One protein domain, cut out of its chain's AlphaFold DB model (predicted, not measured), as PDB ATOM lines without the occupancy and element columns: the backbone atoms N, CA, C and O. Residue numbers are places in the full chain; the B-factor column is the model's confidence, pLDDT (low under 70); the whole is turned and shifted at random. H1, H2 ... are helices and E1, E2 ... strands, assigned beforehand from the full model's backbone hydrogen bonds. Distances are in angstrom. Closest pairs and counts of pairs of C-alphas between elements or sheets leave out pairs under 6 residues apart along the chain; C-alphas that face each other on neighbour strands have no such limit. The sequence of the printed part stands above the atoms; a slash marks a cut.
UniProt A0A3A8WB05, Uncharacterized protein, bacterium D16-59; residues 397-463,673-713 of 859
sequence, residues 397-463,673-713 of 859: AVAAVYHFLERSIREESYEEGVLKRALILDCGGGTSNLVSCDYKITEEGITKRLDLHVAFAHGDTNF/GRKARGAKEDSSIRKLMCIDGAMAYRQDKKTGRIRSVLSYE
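Overview. This is residues 397 to 463 and 673 to 713 of the 859 residues of an uncharacterized protein of bacterium D16-59 (UniProt A0A3A8WB05). Picture a twisted sheet of four strands curling round one helix, H1, which sits in its hollow, with a second helix, H2, packed on H1 and crossing it near the sheet's edge strand E4. Residues 680 to 685 stick out as a loop. The printed part has 108 residues, with two named helices and four named strands in the order H1 E1 E2 E3 H2 E4; the sheet, E1 E2 E3 E4 from edge to edge, is mixed, as is the class, helices and strands. It is compact, with a radius of gyration of the C-alphas of 14.1 A and spans of 46 by 31 by 30 A.

Arrangement. Begin at the sheet with E1, residues 420 to 427, E2, residues 432 to 443, and E3, residues 448 to 460: they form a meander, each strand the antiparallel neighbour of the one before. In the hairpin of E1 and E2, look at N 422 and O 437, 2.8 A apart; in that of E2 and E3, at N 438 and O 453, 2.9 A. E4, residues 706 to 712, is parallel to E3, with N 452 and O 709 2.8 A apart. H1, residues 397 to 410, is on the sheet, its closest C-alphas to E1 being those of Ala 397 and Ile 424, 6.5 A apart. H2, residues 689 to 703, touches H1 at His 403 and Gly 693, their closest C-alphas, 4.0 A apart; the two run the same way at a steep tilt of 60 degrees. H2 is on the sheet too, its C-alpha of Asp 700 5.2 A from that of Ile 706 in E4, the closest pair. In H2 every O i to N i+4 pair is within hydrogen-bond range; in H1, 8 of 10 are.

Along the chain. Find C-alpha 448 at (-34.784, 10.026, -10.448); from there E3 runs 34.9 A to C-alpha 460 and bends by 56 degrees at residue 457. E2 spans 34.2 A, E1 22.5 A and E4 19.2 A. H1 starts at C-alpha 397, (-38.976, 4.537, -29.635), and spans 20.1 A; H2 spans 20.7 A. E4 ends at C-alpha 712, (-46.336, -1.288, -23.148).

Size, cuts and confidence. The C-alphas of Gly 445 and Asn 462 are the two farthest apart, 46.4 A. Residues 464 to 672 are not printed, and C-alphas 463 and 673 stand 23.0 A apart across this cut. Of the links printed whole, none is long. Look for low confidence at residues 673 to 686, where pLDDT is under 70.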
ATOM      1  N   ALA A 397     -38.214   3.394 -30.134       86.50
ATOM      2  CA  ALA A 397     -38.976   4.537 -29.635       86.50
ATOM      3  C   ALA A 397     -38.539   4.949 -28.228       86.50
ATOM      4  O   ALA A 397     -38.336   6.142 -27.973       86.50
ATOM      5  N   VAL A 398     -38.349   3.974 -27.333       90.75
ATOM      6  CA  VAL A 398     -37.809   4.204 -25.989       90.75
ATOM      7  C   VAL A 398     -36.439   4.847 -26.103       90.75
ATOM      8  O   VAL A 398     -36.205   5.878 -25.479       90.75
ATOM      9  N   ALA A 399     -35.553   4.307 -26.942       92.12
ATOM     10  CA  ALA A 399     -34.222   4.858 -27.140       92.12
ATOM     11  C   ALA A 399     -34.276   6.306 -27.662       92.12
ATOM     12  O   ALA A 399     -33.628   7.193 -27.099       92.12
ATOM     13  N   ALA A 400     -35.105   6.583 -28.674       89.31
ATOM     14  CA  ALA A 400     -35.258   7.929 -29.223       89.31
ATOM     15  C   ALA A 400     -35.767   8.952 -28.188       89.31
ATOM     16  O   ALA A 400     -35.285  10.084 -28.158       89.31
ATOM     17  N   VAL A 401     -36.720   8.578 -27.326       89.81
ATOM     18  CA  VAL A 401     -37.249   9.456 -26.262       89.81
ATOM     19  C   VAL A 401     -36.246   9.625 -25.137       89.81
ATOM     20  O   VAL A 401     -36.015  10.748 -24.677       89.81
ATOM     21  N   TYR A 402     -35.637   8.521 -24.709       92.06
ATOM     22  CA  TYR A 402     -34.701   8.493 -23.598       92.06
ATOM     23  C   TYR A 402     -33.519   9.426 -23.846       92.06
ATOM     24  O   TYR A 402     -33.125  10.155 -22.939       92.06
ATOM     25  N   HIS A 403     -33.033   9.500 -25.092       89.06
ATOM     26  CA  HIS A 403     -31.995  10.446 -25.508       89.06
ATOM     27  C   HIS A 403     -32.274  11.894 -25.056       89.06
ATOM     28  O   HIS A 403     -31.367  12.593 -24.606       89.06
ATOM     29  N   PHE A 404     -33.531  12.349 -25.125       85.50
ATOM     30  CA  PHE A 404     -33.898  13.700 -24.691       85.50
ATOM     31  C   PHE A 404     -34.240  13.786 -23.210       85.50
ATOM     32  O   PHE A 404     -33.904  14.781 -22.568       85.50
ATOM     33  N   LEU A 405     -34.947  12.788 -22.675       90.19
ATOM     34  CA  LEU A 405     -35.391  12.816 -21.282       90.19
ATOM     35  C   LEU A 405     -34.215  12.702 -20.314       90.19
ATOM     36  O   LEU A 405     -34.184  13.425 -19.323       90.19
ATOM     37  N   GLU A 406     -33.214  11.881 -20.639       90.56
ATOM     38  CA  GLU A 406     -31.960  11.795 -19.886       90.56
ATOM     39  C   GLU A 406     -31.308  13.167 -19.744       90.56
ATOM     40  O   GLU A 406     -30.920  13.577 -18.648       90.56
ATOM     41  N   ARG A 407     -31.229  13.904 -20.854       86.19
ATOM     42  CA  ARG A 407     -30.646  15.239 -20.883       86.19
ATOM     43  C   ARG A 407     -31.458  16.218 -20.043       86.19
ATOM     44  O   ARG A 407     -30.870  16.973 -19.273       86.19
ATOM     45  N   SER A 408     -32.787  16.187 -20.151       87.00
ATOM     46  CA  SER A 408     -33.667  17.020 -19.325       87.00
ATOM     47  C   SER A 408     -33.523  16.723 -17.833       87.00
ATOM     48  O   SER A 408     -33.529  17.652 -17.029       87.00
ATOM     49  N   ILE A 409     -33.329  15.456 -17.462       90.31
ATOM     50  CA  ILE A 409     -33.041  15.050 -16.083       90.31
ATOM     51  C   ILE A 409     -31.674  15.581 -15.636       90.31
ATOM     52  O   ILE A 409     -31.570  16.169 -14.562       90.31
ATOM     53  N   ARG A 410     -30.634  15.432 -16.467       87.56
ATOM     54  CA  ARG A 410     -29.271  15.902 -16.167       87.56
ATOM     55  C   ARG A 410     -29.177  17.423 -16.025       87.56
ATOM     56  O   ARG A 410     -28.389  17.909 -15.224       87.56
ATOM     57  N   GLU A 411     -29.940  18.158 -16.825       89.00
ATOM     58  CA  GLU A 411     -29.982  19.626 -16.828       89.00
ATOM     59  C   GLU A 411     -31.028  20.198 -15.851       89.00
ATOM     60  O   GLU A 411     -31.231  21.410 -15.839       89.00
ATOM     61  N   GLU A 412     -31.714  19.352 -15.069       87.44
ATOM     62  CA  GLU A 412     -32.812  19.733 -14.160       87.44
ATOM     63  C   GLU A 412     -33.913  20.578 -14.840       87.44
ATOM     64  O   GLU A 412     -34.534  21.452 -14.238       87.44
ATOM     65  N   SER A 413     -34.175  20.314 -16.123       87.31
ATOM     66  CA  SER A 413     -35.101  21.080 -16.969       87.31
ATOM     67  C   SER A 413     -36.439  20.367 -17.195       87.31
ATOM     68  O   SER A 413     -36.994  20.383 -18.296       87.31
ATOM     69  N   TYR A 414     -36.968  19.722 -16.152       88.94
ATOM     70  CA  TYR A 414     -38.206  18.943 -16.205       88.94
ATOM     71  C   TYR A 414     -39.210  19.367 -15.117       88.94
ATOM     72  O   TYR A 414     -38.859  20.047 -14.156       88.94
ATOM     73  N   GLU A 415     -40.476  18.974 -15.277       90.44
ATOM     74  CA  GLU A 415     -41.529  19.231 -14.285       90.44
ATOM     75  C   GLU A 415     -41.752  17.991 -13.418       90.44
ATOM     76  O   GLU A 415     -42.114  16.925 -13.916       90.44
ATOM     77  N   GLU A 416     -41.525  18.147 -12.119       93.56
ATOM     78  CA  GLU A 416     -41.588  17.077 -11.128       93.56
ATOM     79  C   GLU A 416     -43.011  16.523 -10.960       93.56
ATOM     80  O   GLU A 416     -43.955  17.260 -10.673       93.56
ATOM     81  N   GLY A 417     -43.164  15.208 -11.123       93.31
ATOM     82  CA  GLY A 417     -44.407  14.487 -10.854       93.31
ATOM     83  C   GLY A 417     -45.542  14.703 -11.866       93.31
ATOM     84  O   GLY A 417     -46.632  14.159 -11.663       93.31
ATOM     85  N   VAL A 418     -45.314  15.445 -12.952       94.50
ATOM     86  CA  VAL A 418     -46.327  15.733 -13.978       94.50
ATOM     87  C   VAL A 418     -46.300  14.656 -15.065       94.50
ATOM     88  O   VAL A 418     -45.250  14.378 -15.639       94.50
ATOM     89  N   LEU A 419     -47.461  14.055 -15.355       94.56
ATOM     90  CA  LEU A 419     -47.621  13.146 -16.491       94.56
ATOM     91  C   LEU A 419     -47.646  13.957 -17.788       94.56
ATOM     92  O   LEU A 419     -48.466  14.864 -17.943       94.56
ATOM     93  N   LYS A 420     -46.750  13.621 -18.710       93.44
ATOM     94  CA  LYS A 420     -46.566  14.303 -19.991       93.44
ATOM     95  C   LYS A 420     -46.586  13.290 -21.127       93.44
ATOM     96  O   LYS A 420     -46.262  12.127 -20.924       93.44
ATOM     97  N   ARG A 421     -46.940  13.743 -22.329       92.06
ATOM     98  CA  ARG A 421     -46.993  12.904 -23.532       92.06
ATOM     99  C   ARG A 421     -46.028  13.409 -24.594       92.06
ATOM    100  O   ARG A 421     -46.079  14.581 -24.984       92.06
ATOM    101  N   ALA A 422     -45.189  12.509 -25.094       90.44
ATOM    102  CA  ALA A 422     -44.352  12.716 -26.266       90.44
ATOM    103  C   ALA A 422     -44.855  11.859 -27.435       90.44
ATOM    104  O   ALA A 422     -45.221  10.700 -27.251       90.44
ATOM    105  N   LEU A 423     -44.847  12.421 -28.643       89.31
ATOM    106  CA  LEU A 423     -45.025  11.659 -29.881       89.31
ATOM    107  C   LEU A 423     -43.676  11.488 -30.568       89.31
ATOM    108  O   LEU A 423     -42.940  12.457 -30.722       89.31
ATOM    109  N   ILE A 424     -43.365  10.272 -30.995       89.00
ATOM    110  CA  ILE A 424     -42.114   9.900 -31.636       89.00
ATOM    111  C   ILE A 424     -42.459   9.525 -33.058       89.00
ATOM    112  O   ILE A 424     -43.040   8.471 -33.286       89.00
ATOM    113  N   LEU A 425     -42.106  10.392 -33.997       86.69
ATOM    114  CA  LEU A 425     -42.187  10.099 -35.414       86.69
ATOM    115  C   LEU A 425     -40.789   9.697 -35.881       86.69
ATOM    116  O   LEU A 425     -39.918  10.550 -36.088       86.69
ATOM    117  N   ASP A 426     -40.565   8.394 -35.977       85.69
ATOM    118  CA  ASP A 426     -39.326   7.832 -36.491       85.69
ATOM    119  C   ASP A 426     -39.445   7.617 -37.995       85.69
ATOM    120  O   ASP A 426     -40.160   6.726 -38.440       85.69
ATOM    121  N   CYS A 427     -38.758   8.454 -38.773       82.00
ATOM    122  CA  CYS A 427     -38.696   8.354 -40.229       82.00
ATOM    123  C   CYS A 427     -37.343   7.762 -40.637       82.00
ATOM    124  O   CYS A 427     -36.390   8.486 -40.977       82.00
ATOM    125  N   GLY A 428     -37.267   6.432 -40.590       78.44
ATOM    126  CA  GLY A 428     -36.088   5.650 -40.930       78.44
ATOM    127  C   GLY A 428     -35.768   5.627 -42.428       78.44
ATOM    128  O   GLY A 428     -36.197   6.471 -43.226       78.44
ATOM    129  N   GLY A 429     -34.949   4.652 -42.824       77.88
ATOM    130  CA  GLY A 429     -34.605   4.420 -44.225       77.88
ATOM    131  C   GLY A 429     -35.723   3.712 -44.994       77.88
ATOM    132  O   GLY A 429     -36.160   4.209 -46.021       77.88
ATOM    133  N   GLY A 430     -36.214   2.580 -44.498       77.31
ATOM    134  CA  GLY A 430     -37.261   1.796 -45.159       77.31
ATOM    135  C   GLY A 430     -38.655   2.016 -44.575       77.31
ATOM    136  O   GLY A 430     -39.629   1.999 -45.316       77.31
ATOM    137  N   THR A 431     -38.754   2.253 -43.271       81.69
ATOM    138  CA  THR A 431     -40.030   2.290 -42.550       81.69
ATOM    139  C   THR A 431     -40.165   3.572 -41.751       81.69
ATOM    140  O   THR A 431     -39.157   4.134 -41.303       81.69
ATOM    141  N   SER A 432     -41.406   3.989 -41.520       85.12
ATOM    142  CA  SER A 432     -41.717   5.093 -40.624       85.12
ATOM    143  C   SER A 432     -42.758   4.690 -39.586       85.12
ATOM    144  O   SER A 432     -43.779   4.094 -39.922       85.12
ATOM    145  N   ASN A 433     -42.508   5.019 -38.322       84.69
ATOM    146  CA  ASN A 433     -43.369   4.655 -37.199       84.69
ATOM    147  C   ASN A 433     -43.746   5.891 -36.381       84.69
ATOM    148  O   ASN A 433     -42.939   6.805 -36.208       84.69
ATOM    149  N   LEU A 434     -44.960   5.883 -35.833       86.19
ATOM    150  CA  LEU A 434     -45.408   6.825 -34.821       86.19
ATOM    151  C   LEU A 434     -45.776   6.084 -33.557       86.19
ATOM    152  O   LEU A 434     -46.655   5.218 -33.530       86.19
ATOM    153  N   VAL A 435     -45.095   6.487 -32.501       88.50
ATOM    154  CA  VAL A 435     -45.246   5.922 -31.173       88.50
ATOM    155  C   VAL A 435     -45.596   7.057 -30.232       88.50
ATOM    156  O   VAL A 435     -45.014   8.139 -30.307       88.50
ATOM    157  N   SER A 436     -46.568   6.833 -29.358       90.69
ATOM    158  CA  SER A 436     -46.825   7.716 -28.229       90.69
ATOM    159  C   SER A 436     -46.124   7.170 -26.997       90.69
ATOM    160  O   SER A 436     -46.218   5.981 -26.703       90.69
ATOM    161  N   CYS A 437     -45.435   8.045 -26.279       93.00
ATOM    162  CA  CYS A 437     -44.831   7.738 -24.996       93.00
ATOM    163  C   CYS A 437     -45.381   8.703 -23.952       93.00
ATOM    164  O   CYS A 437     -45.065   9.897 -23.969       93.00
ATOM    165  N   ASP A 438     -46.172   8.172 -23.030       94.50
ATOM    166  CA  ASP A 438     -46.513   8.869 -21.800       94.50
ATOM    167  C   ASP A 438     -45.359   8.698 -20.822       94.50
ATOM    168  O   ASP A 438     -44.807   7.608 -20.675       94.50
ATOM    169  N   TYR A 439     -44.943   9.789 -20.192       95.00
ATOM    170  CA  TYR A 439     -43.801   9.781 -19.303       95.00
ATOM    171  C   TYR A 439     -44.022  10.636 -18.065       95.00
ATOM    172  O   TYR A 439     -44.718  11.654 -18.086       95.00
ATOM    173  N   LYS A 440     -43.395  10.212 -16.970       96.12
ATOM    174  CA  LYS A 440     -43.399  10.931 -15.700       96.12
ATOM    175  C   LYS A 440     -42.029  10.819 -15.052       96.12
ATOM    176  O   LYS A 440     -41.490   9.723 -14.919       96.12
ATOM    177  N   ILE A 441     -41.484  11.956 -14.630       95.50
ATOM    178  CA  ILE A 441     -40.223  12.022 -13.889       95.50
ATOM    179  C   ILE A 441     -40.551  12.340 -12.433       95.50
ATOM    180  O   ILE A 441     -41.278  13.299 -12.167       95.50
ATOM    181  N   THR A 442     -40.052  11.518 -11.511       96.06
ATOM    182  CA  THR A 442     -40.251  11.679 -10.065       96.06
ATOM    183  C   THR A 442     -38.914  11.626  -9.320       96.06
ATOM    184  O   THR A 442     -38.096  10.748  -9.578       96.06
ATOM    185  N   GLU A 443     -38.679  12.540  -8.391       91.62
ATOM    186  CA  GLU A 443     -37.557  12.543  -7.455       91.62
ATOM    187  C   GLU A 443     -37.804  11.524  -6.333       91.62
ATOM    188  O   GLU A 443     -38.754  11.648  -5.560       91.62
ATOM    189  N   GLU A 444     -36.930  10.521  -6.218       91.38
ATOM    190  CA  GLU A 444     -36.948   9.536  -5.122       91.38
ATOM    191  C   GLU A 444     -35.906   9.870  -4.030       91.38
ATOM    192  O   GLU A 444     -35.687   9.093  -3.100       91.38
ATOM    193  N   GLY A 445     -35.230  11.018  -4.134       86.56
ATOM    194  CA  GLY A 445     -34.243  11.539  -3.184       86.56
ATOM    195  C   GLY A 445     -32.837  10.967  -3.375       86.56
ATOM    196  O   GLY A 445     -31.855  11.682  -3.194       86.56
ATOM    197  N   ILE A 446     -32.731   9.690  -3.752       90.25
ATOM    198  CA  ILE A 446     -31.457   9.021  -4.082       90.25
ATOM    199  C   ILE A 446     -31.207   8.912  -5.591       90.25
ATOM    200  O   ILE A 446     -30.077   8.695  -6.016       90.25
ATOM    201  N   THR A 447     -32.267   9.009  -6.391       92.94
ATOM    202  CA  THR A 447     -32.259   8.851  -7.845       92.94
ATOM    203  C   THR A 447     -33.532   9.461  -8.420       92.94
ATOM    204  O   THR A 447     -34.497   9.713  -7.695       92.94
ATOM    205  N   LYS A 448     -33.562   9.654  -9.736       93.56
ATOM    206  CA  LYS A 448     -34.784  10.026 -10.448       93.56
ATOM    207  C   LYS A 448     -35.454   8.770 -10.984       93.56
ATOM    208  O   LYS A 448     -34.815   7.959 -11.653       93.56
ATOM    209  N   ARG A 449     -36.751   8.631 -10.739       95.19
ATOM    210  CA  ARG A 449     -37.603   7.639 -11.389       95.19
ATOM    211  C   ARG A 449     -38.152   8.206 -12.690       95.19
ATOM    212  O   ARG A 449     -38.716   9.296 -12.695       95.19
ATOM    213  N   LEU A 450     -38.012   7.448 -13.771       96.00
ATOM    214  CA  LEU A 450     -38.599   7.741 -15.073       96.00
ATOM    215  C   LEU A 450     -39.567   6.614 -15.449       96.00
ATOM    216  O   LEU A 450     -39.141   5.529 -15.840       96.00
ATOM    217  N   ASP A 451     -40.863   6.875 -15.333       95.62
ATOM    218  CA  ASP A 451     -41.901   5.970 -15.827       95.62
ATOM    219  C   ASP A 451     -42.151   6.272 -17.308       95.62
ATOM    220  O   ASP A 451     -42.402   7.427 -17.655       95.62
ATOM    221  N   LEU A 452     -42.075   5.250 -18.165       94.62
ATOM    222  CA  LEU A 452     -42.382   5.321 -19.594       94.62
ATOM    223  C   LEU A 452     -43.494   4.319 -19.921       94.62
ATOM    224  O   LEU A 452     -43.373   3.117 -19.666       94.62
ATOM    225  N   HIS A 453     -44.573   4.822 -20.505       93.75
ATOM    226  CA  HIS A 453     -45.677   4.030 -21.022       93.75
ATOM    227  C   HIS A 453     -45.764   4.220 -22.534       93.75
ATOM    228  O   HIS A 453     -46.061   5.313 -23.021       93.75
ATOM    229  N   VAL A 454     -45.428   3.164 -23.271       91.25
ATOM    230  CA  VAL A 454     -45.239   3.185 -24.719       91.25
ATOM    231  C   VAL A 454     -46.442   2.546 -25.396       91.25
ATOM    232  O   VAL A 454     -46.800   1.408 -25.099       91.25
ATOM    233  N   ALA A 455     -47.037   3.257 -26.347       87.81
ATOM    234  CA  ALA A 455     -48.130   2.751 -27.164       87.81
ATOM    235  C   ALA A 455     -47.843   3.007 -28.646       87.81
ATOM    236  O   ALA A 455     -47.535   4.129 -29.067       87.81
ATOM    237  N   PHE A 456     -47.939   1.952 -29.452       83.19
ATOM    238  CA  PHE A 456     -47.859   2.077 -30.901       83.19
ATOM    239  C   PHE A 456     -49.128   2.752 -31.429       83.19
ATOM    240  O   PHE A 456     -50.239   2.287 -31.175       83.19
ATOM    241  N   ALA A 457     -48.963   3.833 -32.190       76.94
ATOM    242  CA  ALA A 457     -50.087   4.580 -32.738       76.94
ATOM    243  C   ALA A 457     -50.342   4.210 -34.201       76.94
ATOM    244  O   ALA A 457     -51.461   3.852 -34.578       76.94
ATOM    245  N   HIS A 458     -49.308   4.319 -35.037       75.44
ATOM    246  CA  HIS A 458     -49.418   4.117 -36.479       75.44
ATOM    247  C   HIS A 458     -48.057   3.815 -37.117       75.44
ATOM    248  O   HIS A 458     -47.013   4.096 -36.532       75.44
ATOM    249  N   GLY A 459     -48.050   3.257 -38.328       78.44
ATOM    250  CA  GLY A 459     -46.820   2.926 -39.044       78.44
ATOM    251  C   GLY A 459     -47.054   2.753 -40.540       78.44
ATOM    252  O   GLY A 459     -48.143   2.370 -40.959       78.44
ATOM    253  N   ASP A 460     -46.015   3.027 -41.322       80.38
ATOM    254  CA  ASP A 460     -45.982   2.873 -42.772       80.38
ATOM    255  C   ASP A 460     -44.686   2.153 -43.151       80.38
ATOM    256  O   ASP A 460     -43.575   2.640 -42.917       80.38
ATOM    257  N   THR A 461     -44.828   0.951 -43.704       77.81
ATOM    258  CA  THR A 461     -43.695   0.109 -44.098       77.81
ATOM    259  C   THR A 461     -43.081   0.492 -45.435       77.81
ATOM    260  O   THR A 461     -41.975   0.047 -45.746       77.81
ATOM    261  N   ASN A 462     -43.761   1.329 -46.215       82.75
ATOM    262  CA  ASN A 462     -43.370   1.729 -47.561       82.75
ATOM    263  C   ASN A 462     -42.882   3.180 -47.625       82.75
ATOM    264  O   ASN A 462     -42.306   3.582 -48.638       82.75
ATOM    265  N   PHE A 463     -43.053   3.947 -46.547       86.62
ATOM    266  CA  PHE A 463     -42.578   5.318 -46.441       86.62
ATOM    267  C   PHE A 463     -41.308   5.441 -45.587       86.62
ATOM    268  O   PHE A 463     -41.250   5.032 -44.428       86.62
ATOM    269  N   GLY A 673     -45.419  25.348 -34.189       69.12
ATOM    270  CA  GLY A 673     -44.052  24.927 -34.532       69.12
ATOM    271  C   GLY A 673     -43.042  24.901 -33.372       69.12
ATOM    272  O   GLY A 673     -41.965  24.329 -33.522       69.12
ATOM    273  N   ARG A 674     -43.373  25.481 -32.206       68.88
ATOM    274  CA  ARG A 674     -42.607  25.336 -30.952       68.88
ATOM    275  C   ARG A 674     -42.637  23.909 -30.389       68.88
ATOM    276  O   ARG A 674     -41.616  23.476 -29.875       68.88
ATOM    277  N   LYS A 675     -43.754  23.179 -30.531       68.81
ATOM    278  CA  LYS A 675     -43.901  21.778 -30.086       68.81
ATOM    279  C   LYS A 675     -43.116  20.794 -30.974       68.81
ATOM    280  O   LYS A 675     -42.693  19.747 -30.500       68.81
ATOM    281  N   ALA A 676     -42.873  21.167 -32.236       59.47
ATOM    282  CA  ALA A 676     -42.056  20.432 -33.218       59.47
ATOM    283  C   ALA A 676     -40.616  20.978 -33.360       59.47
ATOM    284  O   ALA A 676     -39.889  20.656 -34.311       59.47
ATOM    285  N   ARG A 677     -40.192  21.892 -32.477       60.38
ATOM    286  CA  ARG A 677     -38.829  22.433 -32.477       60.38
ATOM    287  C   ARG A 677     -37.966  21.546 -31.583       60.38
ATOM    288  O   ARG A 677     -38.001  21.683 -30.368       60.38
ATOM    289  N   GLY A 678     -37.175  20.667 -32.199       53.94
ATOM    290  CA  GLY A 678     -36.072  20.001 -31.504       53.94
ATOM    291  C   GLY A 678     -35.062  21.024 -30.971       53.94
ATOM    292  O   GLY A 678     -34.981  22.147 -31.489       53.94
ATOM    293  N   ALA A 679     -34.295  20.645 -29.945       48.47
ATOM    294  CA  ALA A 679     -33.126  21.413 -29.526       48.47
ATOM    295  C   ALA A 679     -32.211  21.671 -30.743       48.47
ATOM    296  O   ALA A 679     -32.237  20.914 -31.717       48.47
ATOM    297  N   LYS A 680     -31.440  22.769 -30.733       43.16
ATOM    298  CA  LYS A 680     -30.399  23.007 -31.749       43.16
ATOM    299  C   LYS A 680     -29.338  21.915 -31.596       43.16
ATOM    300  O   LYS A 680     -28.382  22.087 -30.851       43.16
ATOM    301  N   GLU A 681     -29.548  20.795 -32.262       49.38
ATOM    302  CA  GLU A 681     -28.637  19.661 -32.282       49.38
ATOM    303  C   GLU A 681     -28.136  19.441 -33.699       49.38
ATOM    304  O   GLU A 681     -28.833  19.699 -34.686       49.38
ATOM    305  N   ASP A 682     -26.878  19.027 -33.762       45.41
ATOM    306  CA  ASP A 682     -26.127  18.838 -34.984       45.41
ATOM    307  C   ASP A 682     -26.796  17.802 -35.897       45.41
ATOM    308  O   ASP A 682     -27.427  16.844 -35.437       45.41
ATOM    309  N   SER A 683     -26.667  17.982 -37.210       43.34
ATOM    310  CA  SER A 683     -27.429  17.186 -38.178       43.34
ATOM    311  C   SER A 683     -27.103  15.690 -38.069       43.34
ATOM    312  O   SER A 683     -27.965  14.847 -38.313       43.34
ATOM    313  N   SER A 684     -25.871  15.337 -37.698       47.25
ATOM    314  CA  SER A 684     -25.381  13.965 -37.530       47.25
ATOM    315  C   SER A 684     -25.995  13.238 -36.323       47.25
ATOM    316  O   SER A 684     -26.123  12.014 -36.373       47.25
ATOM    317  N   ILE A 685     -26.470  13.969 -35.306       57.47
ATOM    318  CA  ILE A 685     -26.992  13.417 -34.043       57.47
ATOM    319  C   ILE A 685     -28.295  12.642 -34.266       57.47
ATOM    320  O   ILE A 685     -28.443  11.549 -33.734       57.47
ATOM    321  N   ARG A 686     -29.189  13.099 -35.156       64.94
ATOM    322  CA  ARG A 686     -30.481  12.414 -35.393       64.94
ATOM    323  C   ARG A 686     -30.374  10.998 -35.950       64.94
ATOM    324  O   ARG A 686     -31.258  10.187 -35.714       64.94
ATOM    325  N   LYS A 687     -29.298  10.691 -36.684       73.12
ATOM    326  CA  LYS A 687     -29.046   9.330 -37.194       73.12
ATOM    327  C   LYS A 687     -28.553   8.377 -36.100       73.12
ATOM    328  O   LYS A 687     -28.573   7.175 -36.307       73.12
ATOM    329  N   LEU A 688     -28.056   8.922 -34.992       83.12
ATOM    330  CA  LEU A 688     -27.433   8.182 -33.897       83.12
ATOM    331  C   LEU A 688     -28.248   8.294 -32.599       83.12
ATOM    332  O   LEU A 688     -27.845   7.749 -31.580       83.12
ATOM    333  N   MET A 689     -29.412   8.949 -32.636       85.44
ATOM    334  CA  MET A 689     -30.273   9.136 -31.468       85.44
ATOM    335  C   MET A 689     -30.676   7.813 -30.815       85.44
ATOM    336  O   MET A 689     -30.597   7.705 -29.596       85.44
ATOM    337  N   CYS A 690     -31.064   6.804 -31.603       89.06
ATOM    338  CA  CYS A 690     -31.426   5.494 -31.064       89.06
ATOM    339  C   CYS A 690     -30.223   4.833 -30.374       89.06
ATOM    340  O   CYS A 690     -30.328   4.420 -29.223       89.06
ATOM    341  N   ILE A 691     -29.046   4.807 -31.014       91.44
ATOM    342  CA  ILE A 691     -27.862   4.200 -30.390       91.44
ATOM    343  C   ILE A 691     -27.408   4.966 -29.137       91.44
ATOM    344  O   ILE A 691     -27.068   4.350 -28.130       91.44
ATOM    345  N   ASP A 692     -27.464   6.300 -29.154       90.12
ATOM    346  CA  ASP A 692     -27.111   7.141 -28.007       90.12
ATOM    347  C   ASP A 692     -28.080   6.959 -26.841       90.12
ATOM    348  O   ASP A 692     -27.657   6.826 -25.694       90.12
ATOM    349  N   GLY A 693     -29.381   6.957 -27.134       92.12
ATOM    350  CA  GLY A 693     -30.428   6.773 -26.143       92.12
ATOM    351  C   GLY A 693     -30.385   5.392 -25.502       92.12
ATOM    352  O   GLY A 693     -30.495   5.295 -24.284       92.12
ATOM    353  N   ALA A 694     -30.141   4.337 -26.286       93.69
ATOM    354  CA  ALA A 694     -29.991   2.978 -25.766       93.69
ATOM    355  C   ALA A 694     -28.741   2.826 -24.883       93.69
ATOM    356  O   ALA A 694     -28.816   2.238 -23.802       93.69
ATOM    357  N   MET A 695     -27.601   3.402 -25.293       92.94
ATOM    358  CA  MET A 695     -26.397   3.439 -24.453       92.94
ATOM    359  C   MET A 695     -26.652   4.192 -23.139       92.94
ATOM    360  O   MET A 695     -26.288   3.701 -22.070       92.94
ATOM    361  N   ALA A 696     -27.303   5.358 -23.200       91.94
ATOM    362  CA  ALA A 696     -27.633   6.152 -22.017       91.94
ATOM    363  C   ALA A 696     -28.583   5.402 -21.071       91.94
ATOM    364  O   ALA A 696     -28.281   5.277 -19.886       91.94
ATOM    365  N   TYR A 697     -29.668   4.830 -21.602       93.44
ATOM    366  CA  TYR A 697     -30.625   4.013 -20.849       93.44
ATOM    367  C   TYR A 697     -29.917   2.890 -20.092       93.44
ATOM    368  O   TYR A 697     -30.077   2.730 -18.881       93.44
ATOM    369  N   ARG A 698     -29.053   2.150 -20.793       91.25
ATOM    370  CA  ARG A 698     -28.332   1.028 -20.201       91.25
ATOM    371  C   ARG A 698     -27.324   1.474 -19.143       91.25
ATOM    372  O   ARG A 698     -27.248   0.868 -18.074       91.25
ATOM    373  N   GLN A 699     -26.567   2.536 -19.418       90.56
ATOM    374  CA  GLN A 699     -25.600   3.096 -18.473       90.56
ATOM    375  C   GLN A 699     -26.286   3.571 -17.184       90.56
ATOM    376  O   GLN A 699     -25.780   3.340 -16.083       90.56
ATOM    377  N   ASP A 700     -27.446   4.209 -17.303       91.81
ATOM    378  CA  ASP A 700     -28.187   4.733 -16.157       91.81
ATOM    379  C   ASP A 700     -28.808   3.637 -15.317       91.81
ATOM    380  O   ASP A 700     -28.695   3.668 -14.091       91.81
ATOM    381  N   LYS A 701     -29.376   2.625 -15.975       89.38
ATOM    382  CA  LYS A 701     -29.881   1.423 -15.319       89.38
ATOM    383  C   LYS A 701     -28.775   0.703 -14.551       89.38
ATOM    384  O   LYS A 701     -28.977   0.311 -13.405       89.38
ATOM    385  N   LYS A 702     -27.585   0.579 -15.152       87.88
ATOM    386  CA  LYS A 702     -26.414  -0.039 -14.513       87.88
ATOM    387  C   LYS A 702     -25.915   0.760 -13.306       87.88
ATOM    388  O   LYS A 702     -25.597   0.177 -12.274       87.88
ATOM    389  N   THR A 703     -25.805   2.079 -13.438       89.56
ATOM    390  CA  THR A 703     -25.260   2.954 -12.381       89.56
ATOM    391  C   THR A 703     -26.286   3.348 -11.320       89.56
ATOM    392  O   THR A 703     -25.908   3.891 -10.285       89.56
ATOM    393  N   GLY A 704     -27.576   3.102 -11.565       89.75
ATOM    394  CA  GLY A 704     -28.675   3.548 -10.710       89.75
ATOM    395  C   GLY A 704     -28.950   5.054 -10.783       89.75
ATOM    396  O   GLY A 704     -29.708   5.571  -9.962       89.75
ATOM    397  N   ARG A 705     -28.351   5.776 -11.746       90.31
ATOM    398  CA  ARG A 705     -28.516   7.234 -11.885       90.31
ATOM    399  C   ARG A 705     -29.953   7.628 -12.219       90.31
ATOM    400  O   ARG A 705     -30.426   8.658 -11.747       90.31
ATOM    401  N   ILE A 706     -30.614   6.822 -13.045       93.12
ATOM    402  CA  ILE A 706     -32.030   6.961 -13.377       93.12
ATOM    403  C   ILE A 706     -32.656   5.579 -13.255       93.12
ATOM    404  O   ILE A 706     -32.194   4.611 -13.861       93.12
ATOM    405  N   ARG A 707     -33.720   5.487 -12.464       93.81
ATOM    406  CA  ARG A 707     -34.533   4.283 -12.343       93.81
ATOM    407  C   ARG A 707     -35.658   4.338 -13.367       93.81
ATOM    408  O   ARG A 707     -36.655   5.025 -13.158       93.81
ATOM    409  N   SER A 708     -35.514   3.607 -14.460       93.25
ATOM    410  CA  SER A 708     -36.539   3.551 -15.502       93.25
ATOM    411  C   SER A 708     -37.520   2.406 -15.285       93.25
ATOM    412  O   SER A 708     -37.120   1.312 -14.893       93.25
ATOM    413  N   VAL A 709     -38.800   2.654 -15.557       92.75
ATOM    414  CA  VAL A 709     -39.855   1.632 -15.570       92.75
ATOM    415  C   VAL A 709     -40.548   1.695 -16.920       92.75
ATOM    416  O   VAL A 709     -41.120   2.726 -17.267       92.75
ATOM    417  N   LEU A 710     -40.474   0.602 -17.676       92.19
ATOM    418  CA  LEU A 710     -41.096   0.479 -18.991       92.19
ATOM    419  C   LEU A 710     -42.414  -0.286 -18.881       92.19
ATOM    420  O   LEU A 710     -42.509  -1.298 -18.187       92.19
ATOM    421  N   SER A 711     -43.426   0.187 -19.594       90.88
ATOM    422  CA  SER A 711     -44.687  -0.523 -19.789       90.88
ATOM    423  C   SER A 711     -45.191  -0.294 -21.208       90.88
ATOM    424  O   SER A 711     -44.971   0.776 -21.774       90.88
ATOM    425  N   TYR A 712     -45.859  -1.298 -21.769       87.62
ATOM    426  CA  TYR A 712     -46.336  -1.288 -23.148       87.62
ATOM    427  C   TYR A 712     -47.849  -1.483 -23.186       87.62
ATOM    428  O   TYR A 712     -48.384  -2.318 -22.454       87.62
ATOM    429  N   GLU A 713     -48.534  -0.713 -24.027       85.12
ATOM    430  CA  GLU A 713     -49.917  -1.006 -24.411       85.12
ATOM    431  C   GLU A 713     -49.916  -2.067 -25.527       85.12
ATOM    432  O   GLU A 713     -49.128  -1.923 -26.470       85.12
TER     433      GLU A 713